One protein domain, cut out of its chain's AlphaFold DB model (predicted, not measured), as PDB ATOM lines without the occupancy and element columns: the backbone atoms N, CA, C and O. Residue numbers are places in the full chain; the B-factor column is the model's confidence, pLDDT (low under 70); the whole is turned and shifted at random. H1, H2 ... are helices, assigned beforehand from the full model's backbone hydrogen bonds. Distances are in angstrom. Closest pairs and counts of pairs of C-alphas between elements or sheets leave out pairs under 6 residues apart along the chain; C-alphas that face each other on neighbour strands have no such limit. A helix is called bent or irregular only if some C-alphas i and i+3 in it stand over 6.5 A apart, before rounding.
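AT A GLANCE: This is residues 69 to 150 of the 292 residues of an uncharacterized protein of Vibrio parahaemolyticus (UniProt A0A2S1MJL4). A long, kinked helix, H1, makes the length of a rod, and the bent helix H4 folds back over it in the opposite sense, its arm H4a reaching H1 by residues 80 to 92 and its arm H4b by residues 71 to 80. Two short helices, H2 and H3, pack on H1 towards the end of it that is away from H4b, and the printed part begins and ends near one end of the rod. The 82 printed residues hold four named helices, in the order H1, H2, H3, H4, and no named strand; the class is all helix. The whole is only just compact, close to loose, with a radius of gyration of the C-alphas of 14.0 A, and it spans 43 by 21 by 16 A.

IN THESE COORDINATES: Find C-alpha 69 at (140.828, 197.620, 185.160); from there H1, residues 69 to 95, runs 36.4 A to C-alpha 95 at (151.737, 178.879, 214.381), with a kink of 31 degrees near residue 87. Look next at H4, residues 124 to 148, assigned as one helix by its hydrogen bonds but bent: C-alphas 137 and 140 are 7.6 A apart. Its arm H4a, residues 124 to 137, is 20.0 A long, and its arm H4b, residues 140 to 148, runs 12.9 A to C-alpha 148 at (148.330, 206.213, 191.384). Between H1 and H4 you find H2, residues 101 to 107, and H3, residues 111 to 120, which is 14.2 A long.

HOW THE PARTS SIT: Start from H1, which touches H4b at a steep tilt of 46 degrees, opposite ways; their closest C-alphas are those of Thr 76 and Tyr 142, 5.2 A apart. H1 touches H4a at a steep tilt of 48 degrees, opposite ways, closest at the C-alphas of Ile 80 and Arg 135, 6.3 A. The two arms stand at a steep tilt of 57 degrees. With residues 81 to 92 alone H1 touches H3, the same way, closest at the C-alphas of Leu 85 and Leu 111, 6.1 A. With residues 89 to 93 alone it touches H2 in a helical hairpin, closest at the C-alphas of Arg 93 and Ala 101, 5.5 A. H2 and H4a are apart, and so are H3 and H4b. Every O i to N i+4 pair is within hydrogen-bond range in H2, H3, H4a and H4b; in H1 it is 21 of 23.

THE WHOLE: The C-alphas farthest apart are those of Arg 69 and Asp 99, 44.3 A, while those of Arg 69 and Ala 150 are 9.4 A apart. The printed part has no cut, and the links H1 to H2, H2 to H3 and H3 to H4 are tight. The mean pLDDT of the printed part is 93.7, and no printed residue is under 70.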
ATOM      1  N   ARG A  69     141.333 198.700 184.297       77.19
ATOM      2  CA  ARG A  69     140.828 197.620 185.160       77.19
ATOM      3  C   ARG A  69     141.831 196.473 185.273       77.19
ATOM      4  O   ARG A  69     142.183 196.070 186.374       77.19
ATOM      5  N   SER A  70     142.359 195.991 184.145       81.00
ATOM      6  CA  SER A  70     143.343 194.905 184.153       81.00
ATOM      7  C   SER A  70     144.652 195.283 184.848       81.00
ATOM      8  O   SER A  70     145.228 194.422 185.512       81.00
ATOM      9  N   HIS A  71     145.140 196.515 184.677       84.25
ATOM     10  CA  HIS A  71     146.340 197.002 185.350       84.25
ATOM     11  C   HIS A  71     146.116 197.056 186.860       84.25
ATOM     12  O   HIS A  71     146.878 196.440 187.600       84.25
ATOM     13  N   VAL A  72     145.034 197.710 187.296       87.25
ATOM     14  CA  VAL A  72     144.679 197.852 188.712       87.25
ATOM     15  C   VAL A  72     144.540 196.483 189.362       87.25
ATOM     16  O   VAL A  72     145.179 196.244 190.379       87.25
ATOM     17  N   THR A  73     143.807 195.543 188.758       89.44
ATOM     18  CA  THR A  73     143.683 194.174 189.286       89.44
ATOM     19  C   THR A  73     145.037 193.472 189.414       89.44
ATOM     20  O   THR A  73     145.333 192.911 190.466       89.44
ATOM     21  N   LYS A  74     145.881 193.501 188.372       90.06
ATOM     22  CA  LYS A  74     147.191 192.827 188.398       90.06
ATOM     23  C   LYS A  74     148.138 193.443 189.425       90.06
ATOM     24  O   LYS A  74     148.771 192.708 190.175       90.06
ATOM     25  N   ALA A  75     148.229 194.770 189.459       92.50
ATOM     26  CA  ALA A  75     149.070 195.492 190.405       92.50
ATOM     27  C   ALA A  75     148.593 195.275 191.846       92.50
ATOM     28  O   ALA A  75     149.409 194.969 192.709       92.50
ATOM     29  N   THR A  76     147.278 195.327 192.077       94.75
ATOM     30  CA  THR A  76     146.666 195.063 193.386       94.75
ATOM     31  C   THR A  76     147.000 193.656 193.871       94.75
ATOM     32  O   THR A  76     147.532 193.504 194.964       94.75
ATOM     33  N   ASN A  77     146.765 192.628 193.048       94.25
ATOM     34  CA  ASN A  77     147.074 191.245 193.420       94.25
ATOM     35  C   ASN A  77     148.573 191.054 193.685       94.25
ATOM     36  O   ASN A  77     148.932 190.432 194.673       94.25
ATOM     37  N   LYS A  78     149.449 191.655 192.868       95.06
ATOM     38  CA  LYS A  78     150.900 191.600 193.093       95.06
ATOM     39  C   LYS A  78     151.304 192.233 194.430       95.06
ATOM     40  O   LYS A  78     152.170 191.692 195.109       95.06
ATOM     41  N   MET A  79     150.704 193.364 194.803       95.88
ATOM     42  CA  MET A  79     150.957 194.018 196.093       95.88
ATOM     43  C   MET A  79     150.445 193.171 197.264       95.88
ATOM     44  O   MET A  79     151.177 192.999 198.235       95.88
ATOM     45  N   ILE A  80     149.240 192.602 197.142       96.44
ATOM     46  CA  ILE A  80     148.663 191.679 198.132       96.44
ATOM     47  C   ILE A  80     149.573 190.471 198.317       96.44
ATOM     48  O   ILE A  80     149.942 190.158 199.439       96.44
ATOM     49  N   ASP A  81     149.977 189.823 197.227       95.75
ATOM     50  CA  ASP A  81     150.800 188.620 197.284       95.75
ATOM     51  C   ASP A  81     152.194 188.915 197.864       95.75
ATOM     52  O   ASP A  81     152.699 188.151 198.682       95.75
ATOM     53  N   ALA A  82     152.805 190.048 197.505       95.75
ATOM     54  CA  ALA A  82     154.097 190.458 198.055       95.75
ATOM     55  C   ALA A  82     154.026 190.823 199.548       95.75
ATOM     56  O   ALA A  82     154.965 190.549 200.296       95.75
ATOM     57  N   SER A  83     152.929 191.448 199.983       96.94
ATOM     58  CA  SER A  83     152.678 191.754 201.393       96.94
ATOM     59  C   SER A  83     152.409 190.478 202.190       96.94
ATOM     60  O   SER A  83     153.050 190.230 203.213       96.94
ATOM     61  N   TRP A  84     151.560 189.600 201.652       97.81
ATOM     62  CA  TRP A  84     151.250 188.309 202.249       97.81
ATOM     63  C   TRP A  84     152.469 187.394 202.332       97.81
ATOM     64  O   TRP A  84     152.605 186.673 203.306       97.81
ATOM     65  N   LEU A  85     153.421 187.457 201.399       97.00
ATOM     66  CA  LEU A  85     154.672 186.704 201.538       97.00
ATOM     67  C   LEU A  85     155.420 187.068 202.836       97.00
ATOM     68  O   LEU A  85     156.084 186.221 203.420       97.00
ATOM     69  N   LYS A  86     155.316 188.313 203.315       96.19
ATOM     70  CA  LYS A  86     155.915 188.732 204.592       96.19
ATOM     71  C   LYS A  86     155.036 188.355 205.783       96.19
ATOM     72  O   LYS A  86     155.550 187.820 206.761       96.19
ATOM     73  N   GLU A  87     153.737 188.625 205.706       97.12
ATOM     74  CA  GLU A  87     152.802 188.362 206.809       97.12
ATOM     75  C   GLU A  87     152.523 186.865 207.000       97.12
ATOM     76  O   GLU A  87     152.561 186.374 208.120       97.12
ATOM     77  N   GLY A  88     152.370 186.107 205.918       96.69
ATOM     78  CA  GLY A  88     152.246 184.650 205.921       96.69
ATOM     79  C   GLY A  88     153.479 183.956 206.500       96.69
ATOM     80  O   GLY A  88     153.341 182.988 207.241       96.69
ATOM     81  N   ARG A  89     154.686 184.498 206.267       97.06
ATOM     82  CA  ARG A  89     155.892 184.038 206.972       97.06
ATOM     83  C   ARG A  89     155.768 184.247 208.485       97.06
ATOM     84  O   ARG A  89     156.033 183.330 209.254       97.06
ATOM     85  N   LYS A  90     155.351 185.433 208.937       96.25
ATOM     86  CA  LYS A  90     155.157 185.691 210.377       96.25
ATOM     87  C   LYS A  90     154.106 184.760 210.980       96.25
ATOM     88  O   LYS A  90     154.362 184.194 212.033       96.25
ATOM     89  N   PHE A  91     152.989 184.575 210.279       97.12
ATOM     90  CA  PHE A  91     151.906 183.681 210.672       97.12
ATOM     91  C   PHE A  91     152.407 182.248 210.893       97.12
ATOM     92  O   PHE A  91     152.255 181.714 211.989       97.12
ATOM     93  N   LEU A  92     153.076 181.652 209.897       96.75
ATOM     94  CA  LEU A  92     153.594 180.285 210.020       96.75
ATOM     95  C   LEU A  92     154.678 180.181 211.091       96.75
ATOM     96  O   LEU A  92     154.688 179.224 211.852       96.75
ATOM     97  N   ARG A  93     155.543 181.193 211.226       95.88
ATOM     98  CA  ARG A  93     156.554 181.219 212.290       95.88
ATOM     99  C   ARG A  93     155.933 181.184 213.691       95.88
ATOM    100  O   ARG A  93     156.544 180.612 214.582       95.88
ATOM    101  N   SER A  94     154.782 181.827 213.899       94.06
ATOM    102  CA  SER A  94     154.084 181.803 215.193       94.06
ATOM    103  C   SER A  94     153.209 180.570 215.401       94.06
ATOM    104  O   SER A  94     152.972 180.195 216.542       94.06
ATOM    105  N   ALA A  95     152.693 179.982 214.320       94.31
ATOM    106  CA  ALA A  95     151.737 178.879 214.381       94.31
ATOM    107  C   ALA A  95     152.415 177.500 214.405       94.31
ATOM    108  O   ALA A  95     151.881 176.564 214.991       94.31
ATOM    109  N   ILE A  96     153.594 177.369 213.789       94.19
ATOM    110  CA  ILE A  96     154.351 176.120 213.779       94.19
ATOM    111  C   ILE A  96     155.062 175.945 215.125       94.19
ATOM    112  O   ILE A  96     155.962 176.710 215.473       94.19
ATOM    113  N   ASN A  97     154.711 174.880 215.844       88.94
ATOM    114  CA  ASN A  97     155.377 174.477 217.079       88.94
ATOM    115  C   ASN A  97     156.655 173.665 216.780       88.94
ATOM    116  O   ASN A  97     156.690 172.447 216.950       88.94
ATOM    117  N   ASN A  98     157.684 174.329 216.243       88.12
ATOM    118  CA  ASN A  98     158.981 173.730 215.912       88.12
ATOM    119  C   ASN A  98     160.103 174.778 216.017       88.12
ATOM    120  O   ASN A  98     160.011 175.844 215.405       88.12
ATOM    121  N   ASP A  99     161.195 174.456 216.712       90.62
ATOM    122  CA  ASP A  99     162.335 175.367 216.912       90.62
ATOM    123  C   ASP A  99     163.019 175.798 215.600       90.62
ATOM    124  O   ASP A  99     163.607 176.878 215.513       90.62
ATOM    125  N   LEU A 100     162.902 174.988 214.543       92.00
ATOM    126  CA  LEU A 100     163.423 175.274 213.204       92.00
ATOM    127  C   LEU A 100     162.438 176.053 212.316       92.00
ATOM    128  O   LEU A 100     162.818 176.472 211.219       92.00
ATOM    129  N   ALA A 101     161.209 176.328 212.770       88.69
ATOM    130  CA  ALA A 101     160.218 177.090 212.003       88.69
ATOM    131  C   ALA A 101     160.748 178.435 211.462       88.69
ATOM    132  O   ALA A 101     160.491 178.746 210.293       88.69
ATOM    133  N   PRO A 102     161.543 179.232 212.212       92.06
ATOM    134  CA  PRO A 102     162.135 180.457 211.676       92.06
ATOM    135  C   PRO A 102     163.035 180.228 210.451       92.06
ATOM    136  O   PRO A 102     163.111 181.106 209.588       92.06
ATOM    137  N   LEU A 103     163.712 179.077 210.368       93.25
ATOM    138  CA  LEU A 103     164.571 178.715 209.242       93.25
ATOM    139  C   LEU A 103     163.732 178.301 208.029       93.25
ATOM    140  O   LEU A 103     163.896 178.889 206.959       93.25
ATOM    141  N   PHE A 104     162.794 177.364 208.202       92.31
ATOM    142  CA  PHE A 104     161.955 176.848 207.111       92.31
ATOM    143  C   PHE A 104     161.148 177.955 206.435       92.31
ATOM    144  O   PHE A 104     161.192 178.132 205.219       92.31
ATOM    145  N   VAL A 105     160.513 178.803 207.240       93.94
ATOM    146  CA  VAL A 105     159.733 179.940 206.754       93.94
ATOM    147  C   VAL A 105     160.598 180.950 205.981       93.94
ATOM    148  O   VAL A 105     160.135 181.572 205.019       93.94
ATOM    149  N   ARG A 106     161.864 181.141 206.382       92.62
ATOM    150  CA  ARG A 106     162.801 182.046 205.693       92.62
ATOM    151  C   ARG A 106     163.226 181.501 204.328       92.62
ATOM    152  O   ARG A 106     163.504 182.304 203.437       92.62
ATOM    153  N   MET A 107     163.254 180.178 204.164       93.12
ATOM    154  CA  MET A 107     163.576 179.515 202.897       93.12
ATOM    155  C   MET A 107     162.438 179.612 201.873       93.12
ATOM    156  O   MET A 107     162.707 179.596 200.673       93.12
ATOM    157  N   CYS A 108     161.186 179.779 202.308       94.81
ATOM    158  CA  CYS A 108     160.055 179.984 201.404       94.81
ATOM    159  C   CYS A 108     160.167 181.332 200.679       94.81
ATOM    160  O   CYS A 108     159.901 182.387 201.255       94.81
ATOM    161  N   THR A 109     160.527 181.316 199.401       94.25
ATOM    162  CA  THR A 109     160.682 182.483 198.516       94.25
ATOM    163  C   THR A 109     159.395 182.919 197.817       94.25
ATOM    164  O   THR A 109     159.316 184.064 197.367       94.25
ATOM    165  N   ASP A 110     158.375 182.061 197.772       96.12
ATOM    166  CA  ASP A 110     157.084 182.363 197.159       96.12
ATOM    167  C   ASP A 110     155.886 181.835 197.970       96.12
ATOM    168  O   ASP A 110     156.028 181.168 198.997       96.12
ATOM    169  N   LEU A 111     154.677 182.177 197.514       96.19
ATOM    170  CA  LEU A 111     153.437 181.806 198.198       96.19
ATOM    171  C   LEU A 111     153.084 180.324 198.087       96.19
ATOM    172  O   LEU A 111     152.359 179.835 198.947       96.19
ATOM    173  N   LYS A 112     153.561 179.626 197.049       96.94
ATOM    174  CA  LYS A 112     153.327 178.186 196.901       96.94
ATOM    175  C   LYS A 112     154.154 177.420 197.920       96.94
ATOM    176  O   LYS A 112     153.644 176.493 198.526       96.94
ATOM    177  N   GLN A 113     155.394 177.849 198.141       97.44
ATOM    178  CA  GLN A 113     156.271 177.288 199.163       97.44
ATOM    179  C   GLN A 113     155.723 177.532 200.573       97.44
ATOM    180  O   GLN A 113     155.780 176.629 201.396       97.44
ATOM    181  N   LEU A 114     155.145 178.709 200.848       97.19
ATOM    182  CA  LEU A 114     154.445 178.935 202.120       97.19
ATOM    183  C   LEU A 114     153.192 178.066 202.268       97.19
ATOM    184  O   LEU A 114     152.921 177.587 203.358       97.19
ATOM    185  N   GLU A 115     152.419 177.880 201.197       97.56
ATOM    186  CA  GLU A 115     151.225 177.027 201.234       97.56
ATOM    187  C   GLU A 115     151.591 175.553 201.446       97.56
ATOM    188  O   GLU A 115     150.954 174.897 202.257       97.56
ATOM    189  N   ALA A 116     152.649 175.065 200.791       97.38
ATOM    190  CA  ALA A 116     153.177 173.718 201.004       97.38
ATOM    191  C   ALA A 116     153.694 173.531 202.436       97.38
ATOM    192  O   ALA A 116     153.357 172.545 203.074       97.38
ATOM    193  N   LEU A 117     154.428 174.511 202.975       96.75
ATOM    194  CA  LEU A 117     154.872 174.469 204.368       96.75
ATOM    195  C   LEU A 117     153.684 174.492 205.343       96.75
ATOM    196  O   LEU A 117     153.716 173.826 206.365       96.75
ATOM    197  N   ALA A 118     152.626 175.252 205.048       97.19
ATOM    198  CA  ALA A 118     151.415 175.227 205.865       97.19
ATOM    199  C   ALA A 118     150.746 173.844 205.839       97.19
ATOM    200  O   ALA A 118     150.268 173.392 206.871       97.19
ATOM    201  N   ASP A 119     150.724 173.186 204.681       97.31
ATOM    202  CA  ASP A 119     150.169 171.839 204.507       97.31
ATOM    203  C   ASP A 119     150.991 170.776 205.255       97.31
ATOM    204  O   ASP A 119     150.427 169.973 205.986       97.31
ATOM    205  N   GLU A 120     152.326 170.837 205.177       95.69
ATOM    206  CA  GLU A 120     153.244 169.930 205.892       95.69
ATOM    207  C   GLU A 120     153.082 169.958 207.421       95.69
ATOM    208  O   GLU A 120     153.449 168.998 208.096       95.69
ATOM    209  N   TYR A 121     152.554 171.056 207.962       95.50
ATOM    210  CA  TYR A 121     152.331 171.253 209.394       95.50
ATOM    211  C   TYR A 121     150.841 171.265 209.772       95.50
ATOM    212  O   TYR A 121     150.508 171.736 210.857       95.50
ATOM    213  N   ASP A 122     149.950 170.784 208.898       96.25
ATOM    214  CA  ASP A 122     148.498 170.703 209.129       96.25
ATOM    215  C   ASP A 122     147.812 172.063 209.411       96.25
ATOM    216  O   ASP A 122     146.784 172.137 210.076       96.25
ATOM    217  N   LEU A 123     148.360 173.163 208.878       96.88
ATOM    218  CA  LEU A 123     147.882 174.548 209.054       96.88
ATOM    219  C   LEU A 123     147.258 175.144 207.780       96.88
ATOM    220  O   LEU A 123     147.069 176.364 207.670       96.88
ATOM    221  N   LEU A 124     147.002 174.327 206.754       96.94
ATOM    222  CA  LEU A 124     146.591 174.813 205.434       96.94
ATOM    223  C   LEU A 124     145.277 175.611 205.476       96.94
ATOM    224  O   LEU A 124     145.133 176.611 204.759       96.94
ATOM    225  N   ALA A 125     144.313 175.179 206.291       97.06
ATOM    226  CA  ALA A 125     143.003 175.816 206.395       97.06
ATOM    227  C   ALA A 125     143.109 177.206 207.043       97.06
ATOM    228  O   ALA A 125     142.636 178.198 206.478       97.06
ATOM    229  N   GLU A 126     143.806 177.294 208.171       97.50
ATOM    230  CA  GLU A 126     144.061 178.513 208.934       97.50
ATOM    231  C   GLU A 126     144.889 179.498 208.109       97.50
ATOM    232  O   GLU A 126     144.565 180.687 208.035       97.50
ATOM    233  N   TYR A 127     145.914 179.005 207.409       97.69
ATOM    234  CA  TYR A 127     146.726 179.810 206.502       97.69
ATOM    235  C   TYR A 127     145.884 180.421 205.372       97.69
ATOM    236  O   TYR A 127     146.009 181.614 205.073       97.69
ATOM    237  N   LYS A 128     144.988 179.640 204.751       97.31
ATOM    238  CA  LYS A 128     144.087 180.134 203.694       97.31
ATOM    239  C   LYS A 128     143.089 181.157 204.224       97.31
ATOM    240  O   LYS A 128     142.865 182.174 203.562       97.31
ATOM    241  N   GLN A 129     142.534 180.927 205.410       97.75
ATOM    242  CA  GLN A 129     141.631 181.871 206.062       97.75
ATOM    243  C   GLN A 129     142.343 183.193 206.378       97.75
ATOM    244  O   GLN A 129     141.848 184.260 206.005       97.75
ATOM    245  N   ALA A 130     143.534 183.133 206.974       97.25
ATOM    246  CA  ALA A 130     144.336 184.311 207.283       97.25
ATOM    247  C   ALA A 130     144.742 185.077 206.008       97.25
ATOM    248  O   ALA A 130     144.655 186.308 205.963       97.25
ATOM    249  N   ARG A 131     145.094 184.367 204.923       97.06
ATOM    250  CA  ARG A 131     145.379 184.980 203.614       97.06
ATOM    251  C   ARG A 131     144.164 185.707 203.046       97.06
ATOM    252  O   ARG A 131     144.305 186.801 202.493       97.06
ATOM    253  N   GLN A 132     142.980 185.108 203.152       97.00
ATOM    254  CA  GLN A 132     141.744 185.710 202.661       97.00
ATOM    255  C   GLN A 132     141.379 186.969 203.459       97.00
ATOM    256  O   GLN A 132     141.089 188.001 202.857       97.00
ATOM    257  N   GLN A 133     141.494 186.929 204.787       97.12
ATOM    258  CA  GLN A 133     141.296 188.106 205.638       97.12
ATOM    259  C   GLN A 133     142.294 189.217 205.292       97.12
ATOM    260  O   GLN A 133     141.897 190.358 205.058       97.12
ATOM    261  N   HIS A 134     143.581 188.884 205.144       97.00
ATOM    262  CA  HIS A 134     144.600 189.843 204.717       97.00
ATOM    263  C   HIS A 134     144.251 190.485 203.368       97.00
ATOM    264  O   HIS A 134     144.382 191.702 203.201       97.00
ATOM    265  N   ARG A 135     143.788 189.688 202.400       96.12
ATOM    266  CA  ARG A 135     143.329 190.187 201.101       96.12
ATOM    267  C   ARG A 135     142.193 191.192 201.272       96.12
ATOM    268  O   ARG A 135     142.264 192.269 200.687       96.12
ATOM    269  N   GLU A 136     141.163 190.850 202.036       96.44
ATOM    270  CA  GLU A 136     139.978 191.690 202.233       96.44
ATOM    271  C   GLU A 136     140.319 193.011 202.929       96.44
ATOM    272  O   GLU A 136     139.927 194.074 202.438       96.44
ATOM    273  N   SER A 137     141.129 192.970 203.992       96.62
ATOM    274  CA  SER A 137     141.560 194.165 204.728       96.62
ATOM    275  C   SER A 137     142.404 195.120 203.881       96.62
ATOM    276  O   SER A 137     142.326 196.335 204.056       96.62
ATOM    277  N   ASN A 138     143.199 194.597 202.942       96.19
ATOM    278  CA  ASN A 138     144.131 195.410 202.159       96.19
ATOM    279  C   ASN A 138     143.634 195.767 200.748       96.19
ATOM    280  O   ASN A 138     144.232 196.623 200.089       96.19
ATOM    281  N   LEU A 139     142.543 195.153 200.269       94.50
ATOM    282  CA  LEU A 139     142.089 195.271 198.880       94.50
ATOM    283  C   LEU A 139     141.891 196.729 198.446       94.50
ATOM    284  O   LEU A 139     142.459 197.148 197.438       94.50
ATOM    285  N   LYS A 140     141.112 197.510 199.204       93.88
ATOM    286  CA  LYS A 140     140.799 198.909 198.857       93.88
ATOM    287  C   LYS A 140     142.051 199.791 198.860       93.88
ATOM    288  O   LYS A 140     142.237 200.602 197.954       93.88
ATOM    289  N   THR A 141     142.932 199.595 199.839       95.25
ATOM    290  CA  THR A 141     144.188 200.346 199.968       95.25
ATOM    291  C   THR A 141     145.113 200.083 198.784       95.25
ATOM    292  O   THR A 141     145.593 201.023 198.148       95.25
ATOM    293  N   TYR A 142     145.324 198.815 198.419       94.50
ATOM    294  CA  TYR A 142     146.175 198.473 197.278       94.50
ATOM    295  C   TYR A 142     145.549 198.836 195.929       94.50
ATOM    296  O   TYR A 142     146.283 199.242 195.028       94.50
ATOM    297  N   GLN A 143     144.219 198.811 195.796       92.50
ATOM    298  CA  GLN A 143     143.539 199.375 194.623       92.50
ATOM    299  C   GLN A 143     143.822 200.872 194.473       92.50
ATOM    300  O   GLN A 143     144.166 201.323 193.378       92.50
ATOM    301  N   ALA A 144     143.737 201.640 195.562       89.25
ATOM    302  CA  ALA A 144     144.035 203.069 195.547       89.25
ATOM    303  C   ALA A 144     145.504 203.355 195.192       89.25
ATOM    304  O   ALA A 144     145.782 204.276 194.424       89.25
ATOM    305  N   LEU A 145     146.453 202.553 195.690       91.31
ATOM    306  CA  LEU A 145     147.866 202.674 195.309       91.31
ATOM    307  C   LEU A 145     148.104 202.308 193.840       91.31
ATOM    308  O   LEU A 145     148.780 203.052 193.133       91.31
ATOM    309  N   ALA A 146     147.507 201.218 193.354       88.25
ATOM    310  CA  ALA A 146     147.610 200.804 191.956       88.25
ATOM    311  C   ALA A 146     147.043 201.853 190.983       88.25
ATOM    312  O   ALA A 146     147.558 202.013 189.876       88.25
ATOM    313  N   LEU A 147     146.012 202.598 191.394       84.88
ATOM    314  CA  LEU A 147     145.465 203.711 190.617       84.88
ATOM    315  C   LEU A 147     146.454 204.877 190.469       84.88
ATOM    316  O   LEU A 147     146.469 205.512 189.417       84.88
ATOM    317  N   LYS A 148     147.317 205.139 191.462       85.12
ATOM    318  CA  LYS A 148     148.330 206.213 191.384       85.12
ATOM    319  C   LYS A 148     149.388 205.946 190.311       85.12
ATOM    320  O   LYS A 148     149.899 206.882 189.708       85.12
ATOM    321  N   THR A 149     149.704 204.676 190.071       80.69
ATOM    322  CA  THR A 149     150.681 204.240 189.060       80.69
ATOM    323  C   THR A 149     150.037 203.850 187.734       80.69
ATOM    324  O   THR A 149     150.725 203.381 186.825       80.69
ATOM    325  N   ALA A 150     148.715 203.986 187.620       74.81
ATOM    326  CA  ALA A 150     148.003 203.547 186.440       74.81
ATOM    327  C   ALA A 150     148.386 204.380 185.203       74.81
ATOM    328  O   ALA A 150     148.641 205.584 185.313       74.81
TER     329      ALA A 150